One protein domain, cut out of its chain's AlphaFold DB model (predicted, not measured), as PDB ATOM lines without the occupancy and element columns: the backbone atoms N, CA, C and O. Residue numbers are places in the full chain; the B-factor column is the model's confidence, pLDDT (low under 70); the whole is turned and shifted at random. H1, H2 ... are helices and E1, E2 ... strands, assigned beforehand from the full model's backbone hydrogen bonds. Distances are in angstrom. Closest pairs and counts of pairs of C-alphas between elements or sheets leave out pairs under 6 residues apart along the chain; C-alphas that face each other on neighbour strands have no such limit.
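This is residues 5 to 88 of the 271 residues of a protein of Halolamina pelagica (UniProt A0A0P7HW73). This model has little regular structure: a small four-strand sheet with H1 across one face, and, toward the other end of the long axis, the hairpin E4 and E5 amid loops. The printed part has 84 residues, 31 in named elements, mixed class, in the order E1 H1 E2 E3 E4 E5 E6. Sheets E1 - E2 - E3 - E6 and E4 - E5 are antiparallel; the whole is compact, radius of gyration of the C-alphas 11.8 A, spans 34 by 23 by 19 A.

Find C-alpha 5 at (15.885, 32.809, -32.269), where E1, residues 5 to 7, begins. Next come H1, 10 to 18, 12.2 A; E2, 29 to 33, 10.7 A; E3, 36 to 39; E4, 48 to 50; E5, 55 to 57; and E6, 73 to 76, ending at (20.445, 23.958, -43.441).

Look for N 6 and O 30, 2.9 A, between E1 and E2; N 33 and O 36, 2.8 A, in hairpin E2 and E3; N 37 and O 75, 2.7 A, between E3 and E6; N 48 and O 57, 2.8 A, in hairpin E4 and E5. H1, with every O i to N i+4 pair within hydrogen-bond range, is on the sheet, height 9.9 A; its closest C-alphas to E2 are Ala 10 and Leu 33, 6.9 A.

The printed part has no cut; the link E5 to E6 is long, 15 residues. Residues 81 and 83 to 84 are under pLDDT 70.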
ATOM      1  N   LEU A   5      14.558  32.487 -32.788       95.12
ATOM      2  CA  LEU A   5      15.885  32.809 -32.269       95.12
ATOM      3  C   LEU A   5      15.810  33.089 -30.765       95.12
ATOM      4  O   LEU A   5      14.825  33.648 -30.279       95.12
ATOM      5  N   ARG A   6      16.873  32.736 -30.043       94.38
ATOM      6  CA  ARG A   6      17.177  33.255 -28.703       94.38
ATOM      7  C   ARG A   6      18.364  34.202 -28.784       94.38
ATOM      8  O   ARG A   6      19.278  33.958 -29.567       94.38
ATOM      9  N   GLY A   7      18.372  35.225 -27.933       92.50
ATOM     10  CA  GLY A   7      19.430  36.232 -27.890       92.50
ATOM     11  C   GLY A   7      19.174  37.365 -28.883       92.50
ATOM     12  O   GLY A   7      18.216  38.112 -28.711       92.50
ATOM     13  N   ALA A   8      20.026  37.506 -29.898       93.62
ATOM     14  CA  ALA A   8      19.921  38.582 -30.885       93.62
ATOM     15  C   ALA A   8      18.696  38.469 -31.816       93.62
ATOM     16  O   ALA A   8      18.194  37.378 -32.099       93.62
ATOM     17  N   ASP A   9      18.250  39.613 -32.340       94.44
ATOM     18  CA  ASP A   9      17.167  39.677 -33.319       94.44
ATOM     19  C   ASP A   9      17.586  39.166 -34.714       94.44
ATOM     20  O   ASP A   9      18.762  39.075 -35.069       94.44
ATOM     21  N   ALA A  10      16.589  38.860 -35.546       95.62
ATOM     22  CA  ALA A  10      16.793  38.276 -36.869       95.62
ATOM     23  C   ALA A  10      17.546  39.180 -37.860       95.62
ATOM     24  O   ALA A  10      18.161  38.665 -38.793       95.62
ATOM     25  N   ALA A  11      17.459  40.507 -37.724       95.69
ATOM     26  CA  ALA A  11      18.185  41.426 -38.596       95.69
ATOM     27  C   ALA A  11      19.675  41.401 -38.249       95.69
ATOM     28  O   ALA A  11      20.494  41.199 -39.143       95.69
ATOM     29  N   THR A  12      20.000  41.482 -36.960       95.50
ATOM     30  CA  THR A  12      21.372  41.401 -36.451       95.50
ATOM     31  C   THR A  12      22.046  40.082 -36.838       95.50
ATOM     32  O   THR A  12      23.154  40.089 -37.376       95.50
ATOM     33  N   VAL A  13      21.364  38.945 -36.658       95.69
ATOM     34  CA  VAL A  13      21.904  37.627 -37.043       95.69
ATOM     35  C   VAL A  13      22.122  37.524 -38.556       95.69
ATOM     36  O   VAL A  13      23.144  37.001 -38.996       95.69
ATOM     37  N   ARG A  14      21.200  38.056 -39.371       95.31
ATOM     38  CA  ARG A  14      21.361  38.068 -40.832       95.31
ATOM     39  C   ARG A  14      22.571  38.895 -41.252       95.31
ATOM     40  O   ARG A  14      23.378  38.409 -42.037       95.31
ATOM     41  N   THR A  15      22.726  40.092 -40.692       95.75
ATOM     42  CA  THR A  15      23.892  40.940 -40.953       95.75
ATOM     43  C   THR A  15      25.184  40.225 -40.575       95.75
ATOM     44  O   THR A  15      26.082  40.183 -41.404       95.75
ATOM     45  N   ALA A  16      25.250  39.576 -39.408       94.88
ATOM     46  CA  ALA A  16      26.434  38.822 -38.988       94.88
ATOM     47  C   ALA A  16      26.823  37.702 -39.975       94.88
ATOM     48  O   ALA A  16      28.008  37.463 -40.209       94.88
ATOM     49  N   ILE A  17      25.836  37.026 -40.578       93.19
ATOM     50  CA  ILE A  17      26.069  35.983 -41.594       93.19
ATOM     51  C   ILE A  17      26.553  36.597 -42.911       93.19
ATOM     52  O   ILE A  17      27.460  36.060 -43.543       93.19
ATOM     53  N   GLU A  18      25.937  37.698 -43.344       93.69
ATOM     54  CA  GLU A  18      26.257  38.378 -44.604       93.69
ATOM     55  C   GLU A  18      27.630  39.063 -44.569       93.69
ATOM     56  O   GLU A  18      28.334  39.072 -45.579       93.69
ATOM     57  N   SER A  19      28.013  39.623 -43.419       93.38
ATOM     58  CA  SER A  19      29.282  40.329 -43.224       93.38
ATOM     59  C   SER A  19      30.412  39.452 -42.689       93.38
ATOM     60  O   SER A  19      31.511  39.967 -42.501       93.38
ATOM     61  N   ASP A  20      30.153  38.167 -42.427       92.25
ATOM     62  CA  ASP A  20      31.096  37.244 -41.781       92.25
ATOM     63  C   ASP A  20      31.603  37.765 -40.416       92.25
ATOM     64  O   ASP A  20      32.750  37.545 -40.034       92.25
ATOM     65  N   ASP A  21      30.751  38.489 -39.677       93.44
ATOM     66  CA  ASP A  21      31.112  39.088 -38.386       93.44
ATOM     67  C   ASP A  21      30.903  38.083 -37.237       93.44
ATOM     68  O   ASP A  21      29.756  37.760 -36.908       93.44
ATOM     69  N   PRO A  22      31.979  37.581 -36.597       91.56
ATOM     70  CA  PRO A  22      31.868  36.613 -35.512       91.56
ATOM     71  C   PRO A  22      31.317  37.222 -34.212       91.56
ATOM     72  O   PRO A  22      30.868  36.475 -33.341       91.56
ATOM     73  N   LEU A  23      31.385  38.548 -34.038       91.31
ATOM     74  CA  LEU A  23      31.092  39.245 -32.783       91.31
ATOM     75  C   LEU A  23      30.256  40.517 -33.037       91.31
ATOM     76  O   LEU A  23      30.740  41.619 -32.779       91.31
ATOM     77  N   PRO A  24      28.974  40.389 -33.431       90.50
ATOM     78  CA  PRO A  24      28.128  41.521 -33.833       90.50
ATOM     79  C   PRO A  24      27.652  42.418 -32.672       90.50
ATOM     80  O   PRO A  24      26.629  43.083 -32.789       90.50
ATOM     81  N   GLY A  25      28.346  42.410 -31.526       85.62
ATOM     82  CA  GLY A  25      27.986  43.216 -30.352       85.62
ATOM     83  C   GLY A  25      26.665  42.792 -29.709       85.62
ATOM     84  O   GLY A  25      25.800  43.618 -29.471       85.62
ATOM     85  N   THR A  26      26.474  41.489 -29.488       86.12
ATOM     86  CA  THR A  26      25.254  40.941 -28.868       86.12
ATOM     87  C   THR A  26      25.605  40.026 -27.704       86.12
ATOM     88  O   THR A  26      26.732  39.535 -27.631       86.12
ATOM     89  N   ALA A  27      24.623  39.684 -26.865       82.88
ATOM     90  CA  ALA A  27      24.741  38.664 -25.816       82.88
ATOM     91  C   ALA A  27      24.785  37.206 -26.344       82.88
ATOM     92  O   ALA A  27      24.740  36.255 -25.562       82.88
ATOM     93  N   GLY A  28      24.896  37.010 -27.663       91.56
ATOM     94  CA  GLY A  28      24.885  35.702 -28.319       91.56
ATOM     95  C   GLY A  28      23.564  35.398 -28.998       91.56
ATOM     96  O   GLY A  28      22.577  36.110 -28.817       91.56
ATOM     97  N   PHE A  29      23.559  34.355 -29.821       95.31
ATOM     98  CA  PHE A  29      22.360  33.944 -30.532       95.31
ATOM     99  C   PHE A  29      22.417  32.488 -30.968       95.31
ATOM    100  O   PHE A  29      23.472  31.957 -31.316       95.31
ATOM    101  N   ALA A  30      21.245  31.860 -30.991       96.62
ATOM    102  CA  ALA A  30      21.052  30.590 -31.665       96.62
ATOM    103  C   ALA A  30      19.587  30.392 -32.068       96.62
ATOM    104  O   ALA A  30      18.692  31.007 -31.484       96.62
ATOM    105  N   GLY A  31      19.340  29.516 -33.038       95.56
ATOM    106  CA  GLY A  31      17.997  29.106 -33.450       95.56
ATOM    107  C   GLY A  31      17.867  28.951 -34.959       95.56
ATOM    108  O   GLY A  31      18.857  28.697 -35.637       95.56
ATOM    109  N   GLU A  32      16.655  29.115 -35.481       95.12
ATOM    110  CA  GLU A  32      16.361  29.018 -36.912       95.12
ATOM    111  C   GLU A  32      16.142  30.401 -37.539       95.12
ATOM    112  O   GLU A  32      15.295  31.185 -37.093       95.12
ATOM    113  N   LEU A  33      16.878  30.672 -38.619       94.62
ATOM    114  CA  LEU A  33      16.760  31.858 -39.459       94.62
ATOM    115  C   LEU A  33      16.741  31.445 -40.934       94.62
ATOM    116  O   LEU A  33      17.672  30.813 -41.421       94.62
ATOM    117  N   ASP A  34      15.685  31.827 -41.655       91.69
ATOM    118  CA  ASP A  34      15.557  31.625 -43.107       91.69
ATOM    119  C   ASP A  34      15.790  30.165 -43.573       91.69
ATOM    120  O   ASP A  34      16.239  29.917 -44.691       91.69
ATOM    121  N   GLY A  35      15.429  29.187 -42.729       89.44
ATOM    122  CA  GLY A  35      15.588  27.749 -42.991       89.44
ATOM    123  C   GLY A  35      16.962  27.174 -42.625       89.44
ATOM    124  O   GLY A  35      17.213  25.996 -42.875       89.44
ATOM    125  N   ALA A  36      17.845  27.978 -42.030       92.00
ATOM    126  CA  ALA A  36      19.119  27.538 -41.481       92.00
ATOM    127  C   ALA A  36      19.102  27.585 -39.948       92.00
ATOM    128  O   ALA A  36      18.595  28.536 -39.353       92.00
ATOM    129  N   LEU A  37      19.698  26.580 -39.313       94.44
ATOM    130  CA  LEU A  37      20.054  26.621 -37.905       94.44
ATOM    131  C   LEU A  37      21.381  27.348 -37.741       94.44
ATOM    132  O   LEU A  37      22.333  27.106 -38.486       94.44
ATOM    133  N   VAL A  38      21.433  28.237 -36.760       95.12
ATOM    134  CA  VAL A  38      22.570  29.116 -36.507       95.12
ATOM    135  C   VAL A  38      22.930  29.082 -35.030       95.12
ATOM    136  O   VAL A  38      22.042  29.029 -34.177       95.12
ATOM    137  N   ARG A  39      24.226  29.128 -34.722       94.75
ATOM    138  CA  ARG A  39      24.747  29.287 -33.359       94.75
ATOM    139  C   ARG A  39      25.993  30.170 -33.381       94.75
ATOM    140  O   ARG A  39      26.895  29.939 -34.185       94.75
ATOM    141  N   ASP A  40      26.041  31.178 -32.511       94.81
ATOM    142  CA  ASP A  40      27.125  32.164 -32.477       94.81
ATOM    143  C   ASP A  40      28.501  31.549 -32.163       94.81
ATOM    144  O   ASP A  40      28.597  30.432 -31.650       94.81
ATOM    145  N   VAL A  41      29.580  32.284 -32.464       94.12
ATOM    146  CA  VAL A  41      30.972  31.795 -32.380       94.12
ATOM    147  C   VAL A  41      31.392  31.331 -30.980       94.12
ATOM    148  O   VAL A  41      32.276  30.489 -30.862       94.12
ATOM    149  N   LEU A  42      30.755  31.848 -29.923       91.06
ATOM    150  CA  LEU A  42      31.015  31.453 -28.535       91.06
ATOM    151  C   LEU A  42      30.018  30.405 -28.024       91.06
ATOM    152  O   LEU A  42      30.217  29.847 -26.948       91.06
ATOM    153  N   GLY A  43      28.946  30.125 -28.771       91.19
ATOM    154  CA  GLY A  43      27.919  29.165 -28.379       91.19
ATOM    155  C   GLY A  43      27.139  29.569 -27.127       91.19
ATOM    156  O   GLY A  43      26.739  28.696 -26.358       91.19
ATOM    157  N   ARG A  44      26.928  30.871 -26.910       89.50
ATOM    158  CA  ARG A  44      26.322  31.414 -25.680       89.50
ATOM    159  C   ARG A  44      24.864  31.010 -25.506       89.50
ATOM    160  O   ARG A  44      24.410  30.817 -24.385       89.50
ATOM    161  N   GLN A  45      24.148  30.850 -26.617       92.31
ATOM    162  CA  GLN A  45      22.824  30.239 -26.624       92.31
ATOM    163  C   GLN A  45      22.951  28.753 -27.007       92.31
ATOM    164  O   GLN A  45      23.572  28.433 -28.032       92.31
ATOM    165  N   PRO A  46      22.412  27.820 -26.199       91.81
ATOM    166  CA  PRO A  46      22.402  26.411 -26.554       91.81
ATOM    167  C   PRO A  46      21.385  26.159 -27.668       91.81
ATOM    168  O   PRO A  46      20.313  26.760 -27.693       91.81
ATOM    169  N   LEU A  47      21.715  25.248 -28.577       93.69
ATOM    170  CA  LEU A  47      20.807  24.768 -29.609       93.69
ATOM    171  C   LEU A  47      21.102  23.298 -29.844       93.69
ATOM    172  O   LEU A  47      22.227  22.951 -30.193       93.69
ATOM    173  N   TYR A  48      20.108  22.452 -29.632       92.00
ATOM    174  CA  TYR A  48      20.228  21.012 -29.772       92.00
ATOM    175  C   TYR A  48      19.522  20.551 -31.036       92.00
ATOM    176  O   TYR A  48      18.493  21.106 -31.426       92.00
ATOM    177  N   VAL A  49      20.083  19.530 -31.661       91.88
ATOM    178  CA  VAL A  49      19.572  18.892 -32.869       91.88
ATOM    179  C   VAL A  49      19.485  17.396 -32.620       91.88
ATOM    180  O   VAL A  49      20.292  16.840 -31.884       91.88
ATOM    181  N   ASP A  50      18.507  16.743 -33.225       90.06
ATOM    182  CA  ASP A  50      18.344  15.296 -33.166       90.06
ATOM    183  C   ASP A  50      18.410  14.763 -34.598       90.06
ATOM    184  O   ASP A  50      17.538  15.019 -35.429       90.06
ATOM    185  N   ALA A  51      19.494  14.055 -34.920       82.50
ATOM    186  CA  ALA A  51      19.746  13.595 -36.283       82.50
ATOM    187  C   ALA A  51      18.738  12.525 -36.747       82.50
ATOM    188  O   ALA A  51      18.471  12.410 -37.945       82.50
ATOM    189  N   ALA A  52      18.170  11.750 -35.818       83.81
ATOM    190  CA  ALA A  52      17.239  10.673 -36.134       83.81
ATOM    191  C   ALA A  52      15.855  11.219 -36.515       83.81
ATOM    192  O   ALA A  52      15.260  10.771 -37.499       83.81
ATOM    193  N   SER A  53      15.358  12.201 -35.761       86.31
ATOM    194  CA  SER A  53      14.071  12.869 -36.010       86.31
ATOM    195  C   SER A  53      14.170  14.037 -36.994       86.31
ATOM    196  O   SER A  53      13.188  14.341 -37.668       86.31
ATOM    197  N   ARG A  54      15.363  14.632 -37.139       84.69
ATOM    198  CA  ARG A  54      15.623  15.905 -37.839       84.69
ATOM    199  C   ARG A  54      14.979  17.116 -37.161       84.69
ATOM    200  O   ARG A  54      14.815  18.154 -37.801       84.69
ATOM    201  N   ASP A  55      14.637  16.981 -35.884       90.19
ATOM    202  CA  ASP A  55      14.106  18.066 -35.072       90.19
ATOM    203  C   ASP A  55      15.233  18.838 -34.373       90.19
ATOM    204  O   ASP A  55      16.379  18.388 -34.263       90.19
ATOM    205  N   TRP A  56      14.896  20.030 -33.894       92.75
ATOM    206  CA  TRP A  56      15.785  20.870 -33.106       92.75
ATOM    207  C   TRP A  56      15.028  21.500 -31.935       92.75
ATOM    208  O   TRP A  56      13.812  21.685 -31.982       92.75
ATOM    209  N   SER A  57      15.748  21.825 -30.866       93.12
ATOM    210  CA  SER A  57      15.180  22.440 -29.667       93.12
ATOM    211  C   SER A  57      16.233  23.238 -28.905       93.12
ATOM    212  O   SER A  57      17.423  22.935 -28.943       93.12
ATOM    213  N   PHE A  58      15.799  24.248 -28.156       92.88
ATOM    214  CA  PHE A  58      16.653  24.889 -27.154       92.88
ATOM    215  C   PHE A  58      16.756  24.081 -25.849       92.88
ATOM    216  O   PHE A  58      17.623  24.355 -25.024       92.88
ATOM    217  N   ASP A  59      15.843  23.130 -25.651       90.00
ATOM    218  CA  ASP A  59      15.766  22.232 -24.501       90.00
ATOM    219  C   ASP A  59      16.120  20.805 -24.956       90.00
ATOM    220  O   ASP A  59      15.375  20.234 -25.764       90.00
ATOM    221  N   PRO A  60      17.226  20.216 -24.463       88.12
ATOM    222  CA  PRO A  60      17.645  18.878 -24.871       88.12
ATOM    223  C   PRO A  60      16.654  17.796 -24.425       88.12
ATOM    224  O   PRO A  60      16.592  16.741 -25.046       88.12
ATOM    225  N   THR A  61      15.846  18.045 -23.388       87.06
ATOM    226  CA  THR A  61      14.855  17.081 -22.882       87.06
ATOM    227  C   THR A  61      13.631  16.944 -23.790       87.06
ATOM    228  O   THR A  61      12.856  16.000 -23.641       87.06
ATOM    229  N   ALA A  62      13.470  17.858 -24.752       90.81
ATOM    230  CA  ALA A  62      12.429  17.796 -25.771       90.81
ATOM    231  C   ALA A  62      12.794  16.889 -26.964       90.81
ATOM    232  O   ALA A  62      11.960  16.692 -27.845       90.81
ATOM    233  N   LEU A  63      14.023  16.360 -27.007       90.06
ATOM    234  CA  LEU A  63      14.553  15.540 -28.099       90.06
ATOM    235  C   LEU A  63      14.843  14.108 -27.622       90.06
ATOM    236  O   LEU A  63      15.003  13.864 -26.427       90.06
ATOM    237  N   GLY A  64      14.901  13.153 -28.556       90.44
ATOM    238  CA  GLY A  64      15.195  11.754 -28.240       90.44
ATOM    239  C   GLY A  64      16.689  11.513 -28.036       90.44
ATOM    240  O   GLY A  64      17.097  10.946 -27.024       90.44
ATOM    241  N   GLU A  65      17.496  11.985 -28.984       88.94
ATOM    242  CA  GLU A  65      18.959  11.907 -28.970       88.94
ATOM    243  C   GLU A  65      19.555  13.306 -29.219       88.94
ATOM    244  O   GLU A  65      20.009  13.603 -30.327       88.94
ATOM    245  N   PRO A  66      19.518  14.206 -28.214       89.62
ATOM    246  CA  PRO A  66      19.988  15.577 -28.374       89.62
ATOM    247  C   PRO A  66      21.506  15.642 -28.571       89.62
ATOM    248  O   PRO A  66      22.283  15.241 -27.705       89.62
ATOM    249  N   GLU A  67      21.932  16.262 -29.665       89.12
ATOM    250  CA  GLU A  67      23.306  16.696 -29.897       89.12
ATOM    251  C   GLU A  67      23.362  18.225 -29.851       89.12
ATOM    252  O   GLU A  67      22.581  18.908 -30.510       89.12
ATOM    253  N   LEU A  68      24.288  18.793 -29.078       90.12
ATOM    254  CA  LEU A  68      24.502  20.238 -29.075       90.12
ATOM    255  C   LEU A  68      25.128  20.669 -30.413       90.12
ATOM    256  O   LEU A  68      26.237  20.245 -30.731       90.12
ATOM    257  N   LEU A  69      24.450  21.541 -31.167       90.62
ATOM    258  CA  LEU A  69      24.978  22.110 -32.407       90.62
ATOM    259  C   LEU A  69      26.245  22.906 -32.113       90.62
ATOM    260  O   LEU A  69      26.287  23.674 -31.160       90.62
ATOM    261  N   ASP A  70      27.258  22.787 -32.955       90.50
ATOM    262  CA  ASP A  70      28.547  23.433 -32.730       90.50
ATOM    263  C   ASP A  70      28.481  24.957 -32.768       90.50
ATOM    264  O   ASP A  70      27.802  25.558 -33.601       90.50
ATOM    265  N   ALA A  71      29.216  25.596 -31.860       92.75
ATOM    266  CA  ALA A  71      29.389  27.039 -31.876       92.75
ATOM    267  C   ALA A  71      30.008  27.500 -33.209       92.75
ATOM    268  O   ALA A  71      30.809  26.790 -33.819       92.75
ATOM    269  N   GLY A  72      29.620  28.686 -33.670       93.31
ATOM    270  CA  GLY A  72      30.101  29.266 -34.924       93.31
ATOM    271  C   GLY A  72      29.555  28.598 -36.189       93.31
ATOM    272  O   GLY A  72      30.131  28.788 -37.260       93.31
ATOM    273  N   THR A  73      28.484  27.807 -36.090       92.00
ATOM    274  CA  THR A  73      27.966  26.995 -37.202       92.00
ATOM    275  C   THR A  73      26.684  27.572 -37.788       92.00
ATOM    276  O   THR A  73      25.804  28.046 -37.066       92.00
ATOM    277  N   VAL A  74      26.573  27.469 -39.113       92.38
ATOM    278  CA  VAL A  74      25.336  27.649 -39.879       92.38
ATOM    279  C   VAL A  74      25.087  26.362 -40.668       92.38
ATOM    280  O   VAL A  74      25.978  25.873 -41.363       92.38
ATOM    281  N   VAL A  75      23.892  25.792 -40.567       90.88
ATOM    282  CA  VAL A  75      23.531  24.535 -41.244       90.88
ATOM    283  C   VAL A  75      22.101  24.604 -41.761       90.88
ATOM    284  O   VAL A  75      21.237  25.163 -41.096       90.88
ATOM    285  N   ASP A  76      21.826  24.059 -42.947       88.56
ATOM    286  CA  ASP A  76      20.445  23.958 -43.441       88.56
ATOM    287  C   ASP A  76      19.657  23.023 -42.515       88.56
ATOM    288  O   ASP A  76      20.063  21.884 -42.269       88.56
ATOM    289  N   ALA A  77      18.525  23.497 -41.989       84.00
ATOM    290  CA  ALA A  77      17.731  22.745 -41.021       84.00
ATOM    291  C   ALA A  77      17.269  21.385 -41.578       84.00
ATOM    292  O   ALA A  77      17.083  20.431 -40.830       84.00
ATOM    293  N   ARG A  78      17.131  21.259 -42.905       78.81
ATOM    294  CA  ARG A  78      16.686  20.025 -43.571       78.81
ATOM    295  C   ARG A  78      17.794  18.989 -43.707       78.81
ATOM    296  O   ARG A  78      17.483  17.802 -43.805       78.81
ATOM    297  N   THR A  79      19.054  19.426 -43.737       77.88
ATOM    298  CA  THR A  79      20.229  18.559 -43.924       77.88
ATOM    299  C   THR A  79      21.092  18.467 -42.669       77.88
ATOM    300  O   THR A  79      22.177  17.895 -42.715       77.88
ATOM    301  N   VAL A  80      20.622  18.975 -41.525       73.38
ATOM    302  CA  VAL A  80      21.371  18.933 -40.261       73.38
ATOM    303  C   VAL A  80      21.801  17.514 -39.870       73.38
ATOM    304  O   VAL A  80      22.918  17.312 -39.394       73.38
ATOM    305  N   ALA A  81      20.958  16.520 -40.167       69.25
ATOM    306  CA  ALA A  81      21.230  15.099 -39.949       69.25
ATOM    307  C   ALA A  81      22.241  14.493 -40.941       69.25
ATOM    308  O   ALA A  81      22.760  13.405 -40.710       69.25
ATOM    309  N   GLU A  82      22.506  15.170 -42.058       70.31
ATOM    310  CA  GLU A  82      23.387  14.701 -43.135       70.31
ATOM    311  C   GLU A  82      24.848  15.119 -42.902       70.31
ATOM    312  O   GLU A  82      25.745  14.647 -43.595       70.31
ATOM    313  N   GLY A  83      25.106  15.952 -41.883       63.75
ATOM    314  CA  GLY A  83      26.454  16.305 -41.431       63.75
ATOM    315  C   GLY A  83      27.128  17.447 -42.196       63.75
ATOM    316  O   GLY A  83      28.240  17.828 -41.829       63.75
ATOM    317  N   ASP A  84      26.468  18.042 -43.195       68.31
ATOM    318  CA  ASP A  84      26.968  19.215 -43.929       68.31
ATOM    319  C   ASP A  84      26.866  20.489 -43.069       68.31
ATOM    320  O   ASP A  84      25.985  21.334 -43.232       68.31
ATOM    321  N   ARG A  85      27.780  20.618 -42.102       79.69
ATOM    322  CA  ARG A  85      27.906  21.777 -41.210       79.69
ATOM    323  C   ARG A  85      28.891  22.781 -41.803       79.69
ATOM    324  O   ARG A  85      30.073  22.474 -41.964       79.69
ATOM    325  N   ARG A  86      28.441  24.008 -42.082       83.44
ATOM    326  CA  ARG A  86      29.349  25.114 -42.409       83.44
ATOM    327  C   ARG A  86      29.793  25.777 -41.109       83.44
ATOM    328  O   ARG A  86      28.983  26.392 -40.421       83.44
ATOM    329  N   VAL A  87      31.093  25.732 -40.828       85.19
ATOM    330  CA  VAL A  87      31.709  26.649 -39.858       85.19
ATOM    331  C   VAL A  87      31.654  28.042 -40.478       85.19
ATOM    332  O   VAL A  87      32.357  28.324 -41.447       85.19
ATOM    333  N   ALA A  88      30.733  28.867 -39.992       85.31
ATOM    334  CA  ALA A  88      30.536  30.221 -40.480       85.31
ATOM    335  C   ALA A  88      31.537  31.179 -39.841       85.31
ATOM    336  O   ALA A  88      32.072  32.024 -40.539       85.31
TER     337      ALA A  88